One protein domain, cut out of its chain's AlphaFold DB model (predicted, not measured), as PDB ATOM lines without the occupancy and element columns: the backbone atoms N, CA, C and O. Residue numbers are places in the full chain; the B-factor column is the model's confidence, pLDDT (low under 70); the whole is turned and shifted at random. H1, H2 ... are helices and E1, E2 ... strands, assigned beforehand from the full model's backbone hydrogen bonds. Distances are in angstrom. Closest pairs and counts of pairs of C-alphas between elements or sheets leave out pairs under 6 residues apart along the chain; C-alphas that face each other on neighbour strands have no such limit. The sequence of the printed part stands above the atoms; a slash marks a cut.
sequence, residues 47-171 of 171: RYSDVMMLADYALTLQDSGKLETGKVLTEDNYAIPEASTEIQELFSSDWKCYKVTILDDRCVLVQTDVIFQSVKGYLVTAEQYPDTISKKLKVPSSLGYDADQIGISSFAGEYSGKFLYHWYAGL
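Overview. This is residues 47 to 171 of the 171 residues of an uncharacterized protein of Ruminococcus sp (UniProt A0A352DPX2). Six antiparallel strands form one strongly twisted sheet, curled like part of a barrel, and the long helix H1 packs slantwise over E1, E2 and E3 on one face. The short helix H2 packs on H1 away from the sheet, and a long stretch without named elements, residues 64 to 84, joins the two helices. The printed part has 125 residues, with H1 and H2 first and then E1 to E6; the sheet's order is E1 E2 E3 E6 E5 E4, and the class is mixed, helices and strands. The whole is compact, with a radius of gyration of the C-alphas of 13.5 A and spans of 38 by 34 by 27 A.

Along the chain. H1, residues 47 to 63, begins with C-alpha 47 at (17.770, -58.751, 31.871) and is 24.5 A long. H2 is residues 85 to 92. E1 is residues 99 to 104. E2, residues 107 to 115, spans 23.9 A and bends by 53 degrees at residue 112. E3, residues 118 to 125, spans 22.1 A. E4 is residues 136 to 138. E5, residues 149 to 159, begins at (8.685, -39.659, 42.566), spans 24.8 A and bends by 76 degrees at residue 154. E6, residues 162 to 170, spans 25.8 A and ends at (2.314, -43.990, 38.791).

Arrangement. H1 is on the sheet at a height of 8.1 A, and its line stands at 50 degrees to E1 on the local plane. The closest C-alphas of H1 and E2 are those of Ala 55 and Val 108, 5.9 A apart. H1 touches H2 with residues 50 to 54 alone; the closest C-alphas, of Leu 54 and Ile 87, are 6.8 A apart. These helices run opposite ways at a steep tilt of 69 degrees, only just short of perpendicular. H2 is not on the sheet. Every O i to N i+4 pair is within hydrogen-bond range in H1, and 3 of 4 are in H2. E1, E2 and E3 form a meander, each strand the antiparallel neighbour of the one before, and so do E4, E5 and E6. E3 to E6 form a Greek key, in which E3 is the antiparallel neighbour of E6. Within hydrogen-bond range are N 101 and O 109 of E1 and E2, 2.8 A; N 110 and O 122 of E2 and E3, 2.8 A; N 123 and O 165 of E3 and E6, 2.8 A; N 151 and O 168 of E5 and E6, 2.8 A; and N 137 and O 150 of E4 and E5, 2.9 A. The edge strands E1 and E4 are apart.

Size, cuts and confidence. The C-alphas farthest apart, of Pro 81 and Asp 131, are 40.0 A from each other. The printed part has no cut, and the link from H1 to H2 is long; its residues 72 to 73 pair with residues 100 to 101 of E1. The mean pLDDT of the printed part is 82.1, with residues 78 to 82, 94, 130 to 135, 141 to 147 and 171 under 70.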
ATOM      1  N   ARG A  47      18.303 -60.112  31.700       83.75
ATOM      2  CA  ARG A  47      17.770 -58.751  31.871       83.75
ATOM      3  C   ARG A  47      18.585 -57.907  32.844       83.75
ATOM      4  O   ARG A  47      18.787 -56.724  32.599       83.75
ATOM      5  N   TYR A  48      19.050 -58.483  33.951       89.75
ATOM      6  CA  TYR A  48      19.864 -57.740  34.912       89.75
ATOM      7  C   TYR A  48      21.224 -57.362  34.327       89.75
ATOM      8  O   TYR A  48      21.651 -56.227  34.508       89.75
ATOM      9  N   SER A  49      21.870 -58.265  33.584       89.19
ATOM     10  CA  SER A  49      23.115 -57.955  32.871       89.19
ATOM     11  C   SER A  49      22.935 -56.777  31.911       89.19
ATOM     12  O   SER A  49      23.725 -55.835  31.929       89.19
ATOM     13  N   ASP A  50      21.854 -56.787  31.135       90.50
ATOM     14  CA  ASP A  50      21.541 -55.725  30.180       90.50
ATOM     15  C   ASP A  50      21.288 -54.377  30.875       90.50
ATOM     16  O   ASP A  50      21.791 -53.335  30.453       90.50
ATOM     17  N   VAL A  51      20.550 -54.387  31.990       93.31
ATOM     18  CA  VAL A  51      20.329 -53.196  32.827       93.31
ATOM     19  C   VAL A  51      21.649 -52.636  33.354       93.31
ATOM     20  O   VAL A  51      21.858 -51.421  33.318       93.31
ATOM     21  N   MET A  52      22.539 -53.501  33.842       92.88
ATOM     22  CA  MET A  52      23.850 -53.086  34.337       92.88
ATOM     23  C   MET A  52      24.688 -52.467  33.218       92.88
ATOM     24  O   MET A  52      25.281 -51.410  33.413       92.88
ATOM     25  N   MET A  53      24.666 -53.067  32.028       91.44
ATOM     26  CA  MET A  53      25.383 -52.563  30.862       91.44
ATOM     27  C   MET A  53      24.870 -51.183  30.414       91.44
ATOM     28  O   MET A  53      25.670 -50.289  30.130       91.44
ATOM     29  N   LEU A  54      23.552 -50.961  30.426       92.12
ATOM     30  CA  LEU A  54      22.960 -49.642  30.168       92.12
ATOM     31  C   LEU A  54      23.372 -48.603  31.217       92.12
ATOM     32  O   LEU A  54      23.674 -47.460  30.868       92.12
ATOM     33  N   ALA A  55      23.389 -48.988  32.494       93.25
ATOM     34  CA  ALA A  55      23.798 -48.097  33.573       93.25
ATOM     35  C   ALA A  55      25.283 -47.717  33.473       93.25
ATOM     36  O   ALA A  55      25.624 -46.541  33.606       93.25
ATOM     37  N   ASP A  56      26.156 -48.679  33.179       91.88
ATOM     38  CA  ASP A  56      27.590 -48.449  32.975       91.88
ATOM     39  C   ASP A  56      27.857 -47.554  31.761       91.88
ATOM     40  O   ASP A  56      28.687 -46.641  31.820       91.88
ATOM     41  N   TYR A  57      27.112 -47.762  30.674       91.00
ATOM     42  CA  TYR A  57      27.197 -46.912  29.493       91.00
ATOM     43  C   TYR A  57      26.794 -45.465  29.802       91.00
ATOM     44  O   TYR A  57      27.517 -44.536  29.440       91.00
ATOM     45  N   ALA A  58      25.688 -45.260  30.524       91.12
ATOM     46  CA  ALA A  58      25.249 -43.926  30.922       91.12
ATOM     47  C   ALA A  58      26.310 -43.210  31.773       91.12
ATOM     48  O   ALA A  58      26.662 -42.067  31.476       91.12
ATOM     49  N   LEU A  59      26.876 -43.889  32.775       90.50
ATOM     50  CA  LEU A  59      27.947 -43.328  33.606       90.50
ATOM     51  C   LEU A  59      29.204 -43.004  32.782       90.50
ATOM     52  O   LEU A  59      29.786 -41.941  32.950       90.50
ATOM     53  N   THR A  60      29.566 -43.836  31.800       90.06
ATOM     54  CA  THR A  60      30.680 -43.541  30.874       90.06
ATOM     55  C   THR A  60      30.420 -42.274  30.042       90.06
ATOM     56  O   THR A  60      31.324 -41.466  29.794       90.06
ATOM     57  N   LEU A  61      29.175 -42.057  29.604       89.50
ATOM     58  CA  LEU A  61      28.790 -40.816  28.930       89.50
ATOM     59  C   LEU A  61      28.855 -39.608  29.872       89.50
ATOM     60  O   LEU A  61      29.228 -38.521  29.431       89.50
ATOM     61  N   GLN A  62      28.531 -39.785  31.152       89.56
ATOM     62  CA  GLN A  62      28.665 -38.733  32.160       89.56
ATOM     63  C   GLN A  62      30.125 -38.375  32.422       89.56
ATOM     64  O   GLN A  62      30.481 -37.199  32.350       89.56
ATOM     65  N   ASP A  63      30.979 -39.375  32.625       89.50
ATOM     66  CA  ASP A  63      32.415 -39.196  32.864       89.50
ATOM     67  C   ASP A  63      33.116 -38.506  31.685       89.50
ATOM     68  O   ASP A  63      34.048 -37.723  31.867       89.50
ATOM     69  N   SER A  64      32.642 -38.752  30.460       89.31
ATOM     70  CA  SER A  64      33.136 -38.079  29.251       89.31
ATOM     71  C   SER A  64      32.495 -36.708  28.985       89.31
ATOM     72  O   SER A  64      32.844 -36.056  27.998       89.31
ATOM     73  N   GLY A  65      31.571 -36.254  29.839       87.94
ATOM     74  CA  GLY A  65      30.878 -34.968  29.720       87.94
ATOM     75  C   GLY A  65      29.810 -34.911  28.622       87.94
ATOM     76  O   GLY A  65      29.356 -33.827  28.263       87.94
ATOM     77  N   LYS A  66      29.410 -36.059  28.065       86.56
ATOM     78  CA  LYS A  66      28.390 -36.171  27.006       86.56
ATOM     79  C   LYS A  66      26.966 -36.275  27.558       86.56
ATOM     80  O   LYS A  66      26.005 -36.000  26.839       86.56
ATOM     81  N   LEU A  67      26.818 -36.661  28.823       86.69
ATOM     82  CA  LEU A  67      25.535 -36.778  29.507       86.69
ATOM     83  C   LEU A  67      25.596 -36.098  30.874       86.69
ATOM     84  O   LEU A  67      26.475 -36.373  31.678       86.69
ATOM     85  N   GLU A  68      24.649 -35.212  31.156       87.00
ATOM     86  CA  GLU A  68      24.567 -34.547  32.458       87.00
ATOM     87  C   GLU A  68      23.589 -35.277  33.384       87.00
ATOM     88  O   GLU A  68      22.622 -35.905  32.942       87.00
ATOM     89  N   THR A  69      23.787 -35.127  34.692       87.62
ATOM     90  CA  THR A  69      22.804 -35.547  35.693       87.62
ATOM     91  C   THR A  69      21.435 -34.923  35.408       87.62
ATOM     92  O   THR A  69      21.316 -33.747  35.066       87.62
ATOM     93  N   GLY A  70      20.377 -35.718  35.542       81.56
ATOM     94  CA  GLY A  70      19.001 -35.306  35.278       81.56
ATOM     95  C   GLY A  70      18.568 -35.378  33.813       81.56
ATOM     96  O   GLY A  70      17.376 -35.232  33.515       81.56
ATOM     97  N   LYS A  71      19.502 -35.626  32.889       82.94
ATOM     98  CA  LYS A  71      19.185 -35.889  31.483       82.94
ATOM     99  C   LYS A  71      18.741 -37.336  31.292       82.94
ATOM    100  O   LYS A  71      19.104 -38.235  32.050       82.94
ATOM    101  N   VAL A  72      17.938 -37.529  30.253       85.94
ATOM    102  CA  VAL A  72      17.354 -38.818  29.883       85.94
ATOM    103  C   VAL A  72      17.999 -39.275  28.585       85.94
ATOM    104  O   VAL A  72      18.003 -38.512  27.626       85.94
ATOM    105  N   LEU A  73      18.498 -40.503  28.551       87.19
ATOM    106  CA  LEU A  73      18.832 -41.232  27.334       87.19
ATOM    107  C   LEU A  73      17.587 -41.958  26.830       87.19
ATOM    108  O   LEU A  73      16.971 -42.722  27.573       87.19
ATOM    109  N   THR A  74      17.239 -41.735  25.574       85.19
ATOM    110  CA  THR A  74      16.239 -42.488  24.816       85.19
ATOM    111  C   THR A  74      16.853 -42.924  23.493       85.19
ATOM    112  O   THR A  74      17.921 -42.446  23.108       85.19
ATOM    113  N   GLU A  75      16.151 -43.796  22.773       81.19
ATOM    114  CA  GLU A  75      16.506 -44.163  21.398       81.19
ATOM    115  C   GLU A  75      16.664 -42.923  20.487       81.19
ATOM    116  O   GLU A  75      17.553 -42.886  19.641       81.19
ATOM    117  N   ASP A  76      15.857 -41.876  20.703       75.62
ATOM    118  CA  ASP A  76      15.776 -40.708  19.816       75.62
ATOM    119  C   ASP A  76      16.789 -39.589  20.122       75.62
ATOM    120  O   ASP A  76      17.296 -38.939  19.207       75.62
ATOM    121  N   ASN A  77      17.042 -39.278  21.399       71.81
ATOM    122  CA  ASN A  77      17.758 -38.049  21.785       71.81
ATOM    123  C   ASN A  77      19.262 -38.243  22.021       71.81
ATOM    124  O   ASN A  77      20.024 -37.279  21.993       71.81
ATOM    125  N   TYR A  78      19.671 -39.490  22.201       63.09
ATOM    126  CA  TYR A  78      21.048 -39.947  22.154       63.09
ATOM    127  C   TYR A  78      21.147 -41.070  21.138       63.09
ATOM    128  O   TYR A  78      21.883 -42.032  21.373       63.09
ATOM    129  N   ALA A  79      20.390 -40.926  20.030       53.25
ATOM    130  CA  ALA A  79      20.497 -41.750  18.833       53.25
ATOM    131  C   ALA A  79      21.947 -42.160  18.702       53.25
ATOM    132  O   ALA A  79      22.808 -41.312  18.918       53.25
ATOM    133  N   ILE A  80      22.164 -43.450  18.473       62.22
ATOM    134  CA  ILE A  80      23.208 -44.261  19.090       62.22
ATOM    135  C   ILE A  80      24.394 -44.487  18.113       62.22
ATOM    136  O   ILE A  80      24.802 -45.623  17.922       62.22
ATOM    137  N   PRO A  81      24.976 -43.501  17.391       58.88
ATOM    138  CA  PRO A  81      26.000 -43.791  16.399       58.88
ATOM    139  C   PRO A  81      27.348 -44.120  17.047       58.88
ATOM    140  O   PRO A  81      28.200 -44.693  16.380       58.88
ATOM    141  N   GLU A  82      27.555 -43.768  18.322       66.56
ATOM    142  CA  GLU A  82      28.803 -44.050  19.045       66.56
ATOM    143  C   GLU A  82      28.715 -45.237  20.014       66.56
ATOM    144  O   GLU A  82      29.755 -45.692  20.488       66.56
ATOM    145  N   ALA A  83      27.520 -45.745  20.342       71.94
ATOM    146  CA  ALA A  83      27.441 -46.926  21.202       71.94
ATOM    147  C   ALA A  83      27.703 -48.201  20.401       71.94
ATOM    148  O   ALA A  83      27.432 -48.270  19.198       71.94
ATOM    149  N   SER A  84      28.201 -49.232  21.082       80.06
ATOM    150  CA  SER A  84      28.327 -50.563  20.493       80.06
ATOM    151  C   SER A  84      26.965 -51.070  20.016       80.06
ATOM    152  O   SER A  84      25.936 -50.709  20.591       80.06
ATOM    153  N   THR A  85      26.963 -51.937  18.998       83.88
ATOM    154  CA  THR A  85      25.758 -52.627  18.500       83.88
ATOM    155  C   THR A  85      24.933 -53.216  19.645       83.88
ATOM    156  O   THR A  85      23.720 -53.055  19.678       83.88
ATOM    157  N   GLU A  86      25.620 -53.794  20.630       85.94
ATOM    158  CA  GLU A  86      25.029 -54.397  21.822       85.94
ATOM    159  C   GLU A  86      24.166 -53.409  22.631       85.94
ATOM    160  O   GLU A  86      23.028 -53.719  22.964       85.94
ATOM    161  N   ILE A  87      24.641 -52.180  22.875       86.44
ATOM    162  CA  ILE A  87      23.853 -51.148  23.575       86.44
ATOM    163  C   ILE A  87      22.636 -50.721  22.749       86.44
ATOM    164  O   ILE A  87      21.565 -50.486  23.308       86.44
ATOM    165  N   GLN A  88      22.778 -50.613  21.423       84.06
ATOM    166  CA  GLN A  88      21.667 -50.189  20.559       84.06
ATOM    167  C   GLN A  88      20.555 -51.242  20.516       84.06
ATOM    168  O   GLN A  88      19.367 -50.908  20.527       84.06
ATOM    169  N   GLU A  89      20.935 -52.520  20.514       85.19
ATOM    170  CA  GLU A  89      19.999 -53.642  20.566       85.19
ATOM    171  C   GLU A  89      19.159 -53.628  21.850       85.19
ATOM    172  O   GLU A  89      17.976 -53.958  21.809       85.19
ATOM    173  N   LEU A  90      19.693 -53.151  22.980       86.50
ATOM    174  CA  LEU A  90      18.925 -53.089  24.230       86.50
ATOM    175  C   LEU A  90      17.749 -52.102  24.199       86.50
ATOM    176  O   LEU A  90      16.692 -52.396  24.767       86.50
ATOM    177  N   PHE A  91      17.886 -50.966  23.508       82.31
ATOM    178  CA  PHE A  91      16.779 -50.015  23.310       82.31
ATOM    179  C   PHE A  91      15.732 -50.530  22.311       82.31
ATOM    180  O   PHE A  91      14.565 -50.156  22.390       82.31
ATOM    181  N   SER A  92      16.124 -51.434  21.409       77.81
ATOM    182  CA  SER A  92      15.259 -51.986  20.357       77.81
ATOM    183  C   SER A  92      14.729 -53.402  20.647       77.81
ATOM    184  O   SER A  92      13.907 -53.911  19.884       77.81
ATOM    185  N   SER A  93      15.151 -54.019  21.758       71.19
ATOM    186  CA  SER A  93      14.828 -55.399  22.152       71.19
ATOM    187  C   SER A  93      13.341 -55.643  22.455       71.19
ATOM    188  O   SER A  93      12.584 -54.722  22.742       71.19
ATOM    189  N   ASP A  94      12.907 -56.907  22.474       66.50
ATOM    190  CA  ASP A  94      11.510 -57.281  22.768       66.50
ATOM    191  C   ASP A  94      11.041 -56.916  24.193       66.50
ATOM    192  O   ASP A  94       9.840 -56.807  24.439       66.50
ATOM    193  N   TRP A  95      11.965 -56.695  25.137       70.56
ATOM    194  CA  TRP A  95      11.674 -56.194  26.491       70.56
ATOM    195  C   TRP A  95      12.067 -54.714  26.668       70.56
ATOM    196  O   TRP A  95      12.374 -54.280  27.773       70.56
ATOM    197  N   LYS A  96      12.051 -53.972  25.551       70.88
ATOM    198  CA  LYS A  96      12.257 -52.527  25.354       70.88
ATOM    199  C   LYS A  96      12.655 -51.725  26.592       70.88
ATOM    200  O   LYS A  96      11.812 -51.315  27.389       70.88
ATOM    201  N   CYS A  97      13.933 -51.358  26.658       85.38
ATOM    202  CA  CYS A  97      14.338 -50.199  27.440       85.38
ATOM    203  C   CYS A  97      13.817 -48.920  26.766       85.38
ATOM    204  O   CYS A  97      14.131 -48.640  25.614       85.38
ATOM    205  N   TYR A  98      13.044 -48.120  27.498       83.00
ATOM    206  CA  TYR A  98      12.485 -46.863  26.991       83.00
ATOM    207  C   TYR A  98      13.371 -45.661  27.315       83.00
ATOM    208  O   TYR A  98      13.486 -44.731  26.516       83.00
ATOM    209  N   LYS A  99      13.931 -45.639  28.530       88.81
ATOM    210  CA  LYS A  99      14.664 -44.493  29.072       88.81
ATOM    211  C   LYS A  99      15.758 -44.952  30.028       88.81
ATOM    212  O   LYS A  99      15.516 -45.826  30.858       88.81
ATOM    213  N   VAL A 100      16.907 -44.283  29.995       91.38
ATOM    214  CA  VAL A 100      17.935 -44.354  31.046       91.38
ATOM    215  C   VAL A 100      18.155 -42.951  31.601       91.38
ATOM    216  O   VAL A 100      18.180 -41.987  30.847       91.38
ATOM    217  N   THR A 101      18.236 -42.778  32.915       90.69
ATOM    218  CA  THR A 101      18.353 -41.453  33.551       90.69
ATOM    219  C   THR A 101      19.370 -41.495  34.670       90.69
ATOM    220  O   THR A 101      19.259 -42.313  35.578       90.69
ATOM    221  N   ILE A 102      20.334 -40.581  34.629       89.44
ATOM    222  CA  ILE A 102      21.316 -40.418  35.698       89.44
ATOM    223  C   ILE A 102      20.718 -39.520  36.773       89.44
ATOM    224  O   ILE A 102      20.363 -38.371  36.497       89.44
ATOM    225  N   LEU A 103      20.604 -40.040  37.990       87.50
ATOM    226  CA  LEU A 103      20.124 -39.289  39.148       87.50
ATOM    227  C   LEU A 103      21.254 -38.526  39.839       87.50
ATOM    228  O   LEU A 103      21.043 -37.392  40.262       87.50
ATOM    229  N   ASP A 104      22.438 -39.131  39.902       84.06
ATOM    230  CA  ASP A 104      23.688 -38.578  40.431       84.06
ATOM    231  C   ASP A 104      24.880 -39.436  39.953       84.06
ATOM    232  O   ASP A 104      24.708 -40.320  39.115       84.06
ATOM    233  N   ASP A 105      26.091 -39.175  40.453       80.44
ATOM    234  CA  ASP A 105      27.331 -39.897  40.116       80.44
ATOM    235  C   ASP A 105      27.324 -41.388  40.506       80.44
ATOM    236  O   ASP A 105      28.240 -42.135  40.161       80.44
ATOM    237  N   ARG A 106      26.310 -41.842  41.247       82.44
ATOM    238  CA  ARG A 106      26.244 -43.184  41.834       82.44
ATOM    239  C   ARG A 106      24.943 -43.900  41.543       82.44
ATOM    240  O   ARG A 106      24.813 -45.050  41.964       82.44
ATOM    241  N   CYS A 107      23.995 -43.260  40.865       89.69
ATOM    242  CA  CYS A 107      22.633 -43.747  40.778       89.69
ATOM    243  C   CYS A 107      22.016 -43.526  39.393       89.69
ATOM    244  O   CYS A 107      21.926 -42.404  38.890       89.69
ATOM    245  N   VAL A 108      21.548 -44.619  38.787       92.69
ATOM    246  CA  VAL A 108      20.963 -44.638  37.443       92.69
ATOM    247  C   VAL A 108      19.618 -45.356  37.468       92.69
ATOM    248  O   VAL A 108      19.478 -46.437  38.039       92.69
ATOM    249  N   LEU A 109      18.626 -44.762  36.812       92.94
ATOM    250  CA  LEU A 109      17.337 -45.376  36.525       92.94
ATOM    251  C   LEU A 109      17.305 -45.925  35.110       92.94
ATOM    252  O   LEU A 109      17.637 -45.217  34.165       92.94
ATOM    253  N   VAL A 110      16.811 -47.147  34.969       93.31
ATOM    254  CA  VAL A 110      16.507 -47.786  33.688       93.31
ATOM    255  C   VAL A 110      15.018 -48.105  33.668       93.31
ATOM    256  O   VAL A 110      14.515 -48.782  34.563       93.31
ATOM    257  N   GLN A 111      14.297 -47.595  32.674       90.62
ATOM    258  CA  GLN A 111      12.860 -47.784  32.491       90.62
ATOM    259  C   GLN A 111      12.598 -48.863  31.441       90.62
ATOM    260  O   GLN A 111      13.018 -48.713  30.294       90.62
ATOM    261  N   THR A 112      11.841 -49.897  31.805       88.81
ATOM    262  CA  THR A 112      11.655 -51.100  30.971       88.81
ATOM    263  C   THR A 112      10.199 -51.389  30.648       88.81
ATOM    264  O   THR A 112       9.902 -51.986  29.624       88.81
ATOM    265  N   ASP A 113       9.264 -50.947  31.489       84.69
ATOM    266  CA  ASP A 113       7.850 -51.268  31.315       84.69
ATOM    267  C   ASP A 113       6.988 -50.024  31.492       84.69
ATOM    268  O   ASP A 113       7.074 -49.327  32.504       84.69
ATOM    269  N   VAL A 114       6.116 -49.771  30.514       80.06
ATOM    270  CA  VAL A 114       5.111 -48.702  30.549       80.06
ATOM    271  C   VAL A 114       3.742 -49.332  30.339       80.06
ATOM    272  O   VAL A 114       3.435 -49.829  29.257       80.06
ATOM    273  N   ILE A 115       2.914 -49.334  31.383       79.12
ATOM    274  CA  ILE A 115       1.585 -49.948  31.386       79.12
ATOM    275  C   ILE A 115       0.568 -48.896  31.836       79.12
ATOM    276  O   ILE A 115       0.466 -48.576  33.020       79.12
ATOM    277  N   PHE A 116      -0.216 -48.372  30.889       78.38
ATOM    278  CA  PHE A 116      -1.187 -47.291  31.112       78.38
ATOM    279  C   PHE A 116      -0.566 -46.055  31.787       78.38
ATOM    280  O   PHE A 116       0.101 -45.266  31.126       78.38
ATOM    281  N   GLN A 117      -0.817 -45.878  33.088       75.88
ATOM    282  CA  GLN A 117      -0.339 -44.767  33.918       75.88
ATOM    283  C   GLN A 117       0.737 -45.201  34.920       75.88
ATOM    284  O   GLN A 117       1.126 -44.405  35.771       75.88
ATOM    285  N   SER A 118       1.209 -46.447  34.830       79.88
ATOM    286  CA  SER A 118       2.254 -47.000  35.681       79.88
ATOM    287  C   SER A 118       3.491 -47.326  34.862       79.88
ATOM    288  O   SER A 118       3.412 -47.837  33.743       79.88
ATOM    289  N   VAL A 119       4.645 -47.038  35.445       86.44
ATOM    290  CA  VAL A 119       5.950 -47.303  34.859       86.44
ATOM    291  C   VAL A 119       6.808 -48.040  35.857       86.44
ATOM    292  O   VAL A 119       6.727 -47.793  37.059       86.44
ATOM    293  N   LYS A 120       7.602 -48.980  35.354       89.00
ATOM    294  CA  LYS A 120       8.502 -49.795  36.159       89.00
ATOM    295  C   LYS A 120       9.863 -49.902  35.498       89.00
ATOM    296  O   LYS A 120      10.029 -49.666  34.297       89.00
ATOM    297  N   GLY A 121      10.824 -50.298  36.312       91.75
ATOM    298  CA  GLY A 121      12.141 -50.646  35.832       91.75
ATOM    299  C   GLY A 121      13.094 -50.929  36.973       91.75
ATOM    300  O   GLY A 121      12.709 -51.477  38.012       91.75
ATOM    301  N   TYR A 122      14.339 -50.530  36.761       93.44
ATOM    302  CA  TYR A 122      15.454 -50.822  37.635       93.44
ATOM    303  C   TYR A 122      16.193 -49.571  38.089       93.44
ATOM    304  O   TYR A 122      16.319 -48.596  37.350       93.44
ATOM    305  N   LEU A 123      16.648 -49.609  39.334       92.81
ATOM    306  CA  LEU A 123      17.511 -48.622  39.955       92.81
ATOM    307  C   LEU A 123      18.847 -49.306  40.218       92.81
ATOM    308  O   LEU A 123      18.904 -50.271  40.982       92.81
ATOM    309  N   VAL A 124      19.899 -48.795  39.595       94.19
ATOM    310  CA  VAL A 124      21.278 -49.228  39.816       94.19
ATOM    311  C   VAL A 124      21.945 -48.191  40.705       94.19
ATOM    312  O   VAL A 124      21.920 -47.004  40.388       94.19
ATOM    313  N   THR A 125      22.523 -48.619  41.823       91.56
ATOM    314  CA  THR A 125      23.162 -47.717  42.790       91.56
ATOM    315  C   THR A 125      24.454 -48.307  43.345       91.56
ATOM    316  O   THR A 125      24.535 -49.508  43.588       91.56
ATOM    317  N   ALA A 126      25.470 -47.474  43.571       88.50
ATOM    318  CA  ALA A 126      26.689 -47.888  44.275       88.50
ATOM    319  C   ALA A 126      26.473 -48.060  45.790       88.50
ATOM    320  O   ALA A 126      27.253 -48.727  46.465       88.50
ATOM    321  N   GLU A 127      25.417 -47.457  46.336       84.81
ATOM    322  CA  GLU A 127      25.107 -47.507  47.763       84.81
ATOM    323  C   GLU A 127      23.966 -48.475  48.032       84.81
ATOM    324  O   GLU A 127      22.919 -48.427  47.378       84.81
ATOM    325  N   GLN A 128      24.162 -49.339  49.029       83.75
ATOM    326  CA  GLN A 128      23.083 -50.175  49.514       83.75
ATOM    327  C   GLN A 128      22.076 -49.290  50.229       83.75
ATOM    328  O   GLN A 128      22.418 -48.501  51.110       83.75
ATOM    329  N   TYR A 129      20.812 -49.483  49.900       75.06
ATOM    330  CA  TYR A 129      19.729 -48.925  50.670       75.06
ATOM    331  C   TYR A 129      19.176 -49.991  51.633       75.06
ATOM    332  O   TYR A 129      18.490 -50.911  51.182       75.06
ATOM    333  N   PRO A 130      19.487 -49.909  52.940       56.16
ATOM    334  CA  PRO A 130      19.159 -50.967  53.898       56.16
ATOM    335  C   PRO A 130      17.661 -51.056  54.246       56.16
ATOM    336  O   PRO A 130      17.198 -52.138  54.588       56.16
ATOM    337  N   ASP A 131      16.891 -49.968  54.080       58.78
ATOM    338  CA  ASP A 131      15.482 -49.863  54.521       58.78
ATOM    339  C   ASP A 131      14.502 -49.420  53.404       58.78
ATOM    340  O   ASP A 131      13.493 -48.763  53.657       58.78
ATOM    341  N   THR A 132      14.800 -49.687  52.129       55.03
ATOM    342  CA  THR A 132      14.149 -48.993  50.992       55.03
ATOM    343  C   THR A 132      12.842 -49.551  50.471       55.03
ATOM    344  O   THR A 132      12.218 -48.875  49.650       55.03
ATOM    345  N   ILE A 133      12.385 -50.721  50.914       57.50
ATOM    346  CA  ILE A 133      11.059 -51.194  50.509       57.50
ATOM    347  C   ILE A 133      10.043 -50.218  51.122       57.50
ATOM    348  O   ILE A 133       9.878 -50.184  52.339       57.50
ATOM    349  N   SER A 134       9.376 -49.418  50.277       57.94
ATOM    350  CA  SER A 134       8.464 -48.287  50.595       57.94
ATOM    351  C   SER A 134       9.064 -46.869  50.643       57.94
ATOM    352  O   SER A 134       8.326 -45.917  50.910       57.94
ATOM    353  N   LYS A 135      10.357 -46.660  50.359       67.62
ATOM    354  CA  LYS A 135      10.919 -45.298  50.270       67.62
ATOM    355  C   LYS A 135      10.563 -44.673  48.919       67.62
ATOM    356  O   LYS A 135      10.830 -45.266  47.873       67.62
ATOM    357  N   LYS A 136      10.011 -43.454  48.948       78.06
ATOM    358  CA  LYS A 136       9.872 -42.627  47.746       78.06
ATOM    359  C   LYS A 136      11.178 -41.877  47.469       78.06
ATOM    360  O   LYS A 136      11.685 -41.188  48.357       78.06
ATOM    361  N   LEU A 137      11.717 -42.002  46.260       80.50
ATOM    362  CA  LEU A 137      12.857 -41.215  45.783       80.50
ATOM    363  C   LEU A 137      12.361 -40.137  44.827       80.50
ATOM    364  O   LEU A 137      11.555 -40.423  43.944       80.50
ATOM    365  N   LYS A 138      12.846 -38.905  45.007       81.56
ATOM    366  CA  LYS A 138      12.628 -37.834  44.035       81.56
ATOM    367  C   LYS A 138      13.531 -38.059  42.836       81.56
ATOM    368  O   LYS A 138      14.706 -38.376  43.004       81.56
ATOM    369  N   VAL A 139      12.983 -37.855  41.655       79.81
ATOM    370  CA  VAL A 139      13.669 -38.046  40.382       79.81
ATOM    371  C   VAL A 139      13.503 -36.793  39.517       79.81
ATOM    372  O   VAL A 139      12.687 -35.931  39.838       79.81
ATOM    373  N   PRO A 140      14.295 -36.622  38.450       73.00
ATOM    374  CA  PRO A 140      14.123 -35.527  37.509       73.00
ATOM    375  C   PRO A 140      12.723 -35.515  36.888       73.00
ATOM    376  O   PRO A 140      12.186 -36.561  36.515       73.00
ATOM    377  N   SER A 141      12.174 -34.315  36.688       66.88
ATOM    378  CA  SER A 141      10.837 -34.135  36.105       66.88
ATOM    379  C   SER A 141      10.701 -34.623  34.667       66.88
ATOM    380  O   SER A 141       9.602 -34.878  34.179       66.88
ATOM    381  N   SER A 142      11.830 -34.823  33.989       62.41
ATOM    382  CA  SER A 142      11.923 -35.402  32.650       62.41
ATOM    383  C   SER A 142      11.383 -36.838  32.559       62.41
ATOM    384  O   SER A 142      11.099 -37.320  31.456       62.41
ATOM    385  N   LEU A 143      11.188 -37.521  33.693       66.00
ATOM    386  CA  LEU A 143      10.509 -38.814  33.734       66.00
ATOM    387  C   LEU A 143       8.985 -38.675  33.604       66.00
ATOM    388  O   LEU A 143       8.385 -39.485  32.903       66.00
ATOM    389  N   GLY A 144       8.382 -37.610  34.144       63.12
ATOM    390  CA  GLY A 144       6.978 -37.258  33.903       63.12
ATOM    391  C   GLY A 144       5.942 -38.109  34.649       63.12
ATOM    392  O   GLY A 144       4.837 -38.292  34.138       63.12
ATOM    393  N   TYR A 145       6.271 -38.631  35.839       66.62
ATOM    394  CA  TYR A 145       5.399 -39.520  36.628       66.62
ATOM    395  C   TYR A 145       5.198 -39.024  38.068       66.62
ATOM    396  O   TYR A 145       6.107 -38.423  38.620       66.62
ATOM    397  N   ASP A 146       4.024 -39.299  38.663       63.41
ATOM    398  CA  ASP A 146       3.637 -39.115  40.088       63.41
ATOM    399  C   ASP A 146       4.450 -38.068  40.885       63.41
ATOM    400  O   ASP A 146       5.181 -38.401  41.818       63.41
ATOM    401  N   ALA A 147       4.339 -36.787  40.503       65.81
ATOM    402  CA  ALA A 147       5.036 -35.664  41.151       65.81
ATOM    403  C   ALA A 147       6.569 -35.827  41.246       65.81
ATOM    404  O   ALA A 147       7.198 -35.390  42.215       65.81
ATOM    405  N   ASP A 148       7.147 -36.458  40.228       78.81
ATOM    406  CA  ASP A 148       8.564 -36.757  40.067       78.81
ATOM    407  C   ASP A 148       9.102 -37.645  41.194       78.81
ATOM    408  O   ASP A 148      10.168 -37.400  41.768       78.81
ATOM    409  N   GLN A 149       8.329 -38.679  41.543       84.25
ATOM    410  CA  GLN A 149       8.685 -39.659  42.566       84.25
ATOM    411  C   GLN A 149       8.578 -41.096  42.062       84.25
ATOM    412  O   GLN A 149       7.673 -41.456  41.311       84.25
ATOM    413  N   ILE A 150       9.486 -41.937  42.552       87.56
ATOM    414  CA  ILE A 150       9.465 -43.389  42.354       87.56
ATOM    415  C   ILE A 150       9.405 -44.097  43.707       87.56
ATOM    416  O   ILE A 150       9.948 -43.594  44.690       87.56
ATOM    417  N   GLY A 151       8.785 -45.271  43.766       88.12
ATOM    418  CA  GLY A 151       8.866 -46.190  44.899       88.12
ATOM    419  C   GLY A 151       9.795 -47.359  44.586       88.12
ATOM    420  O   GLY A 151       9.684 -47.966  43.524       88.12
ATOM    421  N   ILE A 152      10.691 -47.705  45.513       88.06
ATOM    422  CA  ILE A 152      11.474 -48.948  45.426       88.06
ATOM    423  C   ILE A 152      10.611 -50.106  45.939       88.06
ATOM    424  O   ILE A 152      10.136 -50.076  47.078       88.06
ATOM    425  N   SER A 153      10.397 -51.123  45.100       85.44
ATOM    426  CA  SER A 153       9.509 -52.253  45.404       85.44
ATOM    427  C   SER A 153      10.235 -53.467  45.974       85.44
ATOM    428  O   SER A 153       9.686 -54.152  46.833       85.44
ATOM    429  N   SER A 154      11.444 -53.766  45.498       86.81
ATOM    430  CA  SER A 154      12.200 -54.948  45.930       86.81
ATOM    431  C   SER A 154      13.680 -54.848  45.563       86.81
ATOM    432  O   SER A 154      14.064 -54.114  44.654       86.81
ATOM    433  N   PHE A 155      14.513 -55.601  46.280       88.88
ATOM    434  CA  PHE A 155      15.921 -55.809  45.948       88.88
ATOM    435  C   PHE A 155      16.051 -56.961  44.948       88.88
ATOM    436  O   PHE A 155      15.472 -58.024  45.172       88.88
ATOM    437  N   ALA A 156      16.778 -56.737  43.854       88.94
ATOM    438  CA  ALA A 156      17.007 -57.735  42.811       88.94
ATOM    439  C   ALA A 156      18.337 -58.476  43.012       88.94
ATOM    440  O   ALA A 156      18.405 -59.682  42.793       88.94
ATOM    441  N   GLY A 157      19.383 -57.781  43.470       89.50
ATOM    442  CA  GLY A 157      20.685 -58.397  43.728       89.50
ATOM    443  C   GLY A 157      21.842 -57.404  43.745       89.50
ATOM    444  O   GLY A 157      21.660 -56.202  43.550       89.50
ATOM    445  N   GLU A 158      23.042 -57.928  43.987       91.50
ATOM    446  CA  GLU A 158      24.301 -57.191  43.890       91.50
ATOM    447  C   GLU A 158      25.100 -57.705  42.687       91.50
ATOM    448  O   GLU A 158      25.307 -58.911  42.539       91.50
ATOM    449  N   TYR A 159      25.547 -56.785  41.834       88.75
ATOM    450  CA  TYR A 159      26.260 -57.069  40.592       88.75
ATOM    451  C   TYR A 159      27.463 -56.136  40.484       88.75
ATOM    452  O   TYR A 159      27.307 -54.918  40.455       88.75
ATOM    453  N   SER A 160      28.673 -56.699  40.442       85.88
ATOM    454  CA  SER A 160      29.924 -55.930  40.318       85.88
ATOM    455  C   SER A 160      30.075 -54.809  41.366       85.88
ATOM    456  O   SER A 160      30.550 -53.720  41.052       85.88
ATOM    457  N   GLY A 161      29.644 -55.060  42.610       86.69
ATOM    458  CA  GLY A 161      29.695 -54.084  43.710       86.69
ATOM    459  C   GLY A 161      28.640 -52.974  43.640       86.69
ATOM    460  O   GLY A 161      28.729 -52.001  44.385       86.69
ATOM    461  N   LYS A 162      27.655 -53.095  42.744       91.06
ATOM    462  CA  LYS A 162      26.485 -52.216  42.651       91.06
ATOM    463  C   LYS A 162      25.235 -52.976  43.071       91.06
ATOM    464  O   LYS A 162      25.111 -54.176  42.838       91.06
ATOM    465  N   PHE A 163      24.282 -52.264  43.645       91.88
ATOM    466  CA  PHE A 163      23.010 -52.802  44.096       91.88
ATOM    467  C   PHE A 163      21.920 -52.494  43.073       91.88
ATOM    468  O   PHE A 163      21.779 -51.357  42.614       91.88
ATOM    469  N   LEU A 164      21.142 -53.518  42.739       92.88
ATOM    470  CA  LEU A 164      20.043 -53.455  41.790       92.88
ATOM    471  C   LEU A 164      18.712 -53.578  42.532       92.88
ATOM    472  O   LEU A 164      18.490 -54.521  43.297       92.88
ATOM    473  N   TYR A 165      17.803 -52.646  42.273       91.69
ATOM    474  CA  TYR A 165      16.462 -52.639  42.847       91.69
ATOM    475  C   TYR A 165      15.405 -52.497  41.760       91.69
ATOM    476  O   TYR A 165      15.609 -51.792  40.777       91.69
ATOM    477  N   HIS A 166      14.244 -53.106  41.973       90.31
ATOM    478  CA  HIS A 166      13.055 -52.807  41.188       90.31
ATOM    479  C   HIS A 166      12.398 -51.523  41.705       90.31
ATOM    480  O   HIS A 166      12.276 -51.328  42.920       90.31
ATOM    481  N   TRP A 167      11.934 -50.671  40.793       90.12
ATOM    482  CA  TRP A 167      11.146 -49.486  41.128       90.12
ATOM    483  C   TRP A 167       9.861 -49.401  40.309       90.12
ATOM    484  O   TRP A 167       9.712 -50.036  39.262       90.12
ATOM    485  N   TYR A 168       8.934 -48.587  40.803       88.69
ATOM    486  CA  TYR A 168       7.694 -48.239  40.124       88.69
ATOM    487  C   TYR A 168       7.355 -46.755  40.314       88.69
ATOM    488  O   TYR A 168       7.744 -46.138  41.306       88.69
ATOM    489  N   ALA A 169       6.612 -46.187  39.374       87.00
ATOM    490  CA  ALA A 169       5.976 -44.880  39.480       87.00
ATOM    491  C   ALA A 169       4.588 -44.925  38.838       87.00
ATOM    492  O   ALA A 169       4.334 -45.759  37.965       87.00
ATOM    493  N   GLY A 170       3.701 -44.023  39.253       79.88
ATOM    494  CA  GLY A 170       2.314 -43.990  38.791       79.88
ATOM    495  C   GLY A 170       1.315 -44.608  39.768       79.88
ATOM    496  O   GLY A 170       1.693 -45.078  40.844       79.88
ATOM    497  N   LEU A 171       0.037 -44.529  39.385       60.81
ATOM    498  CA  LEU A 171      -1.130 -44.913  40.190       60.81
ATOM    499  C   LEU A 171      -1.373 -46.427  40.218       60.81
ATOM    500  O   LEU A 171      -1.172 -47.082  39.168       60.81
TER     501      LEU A 171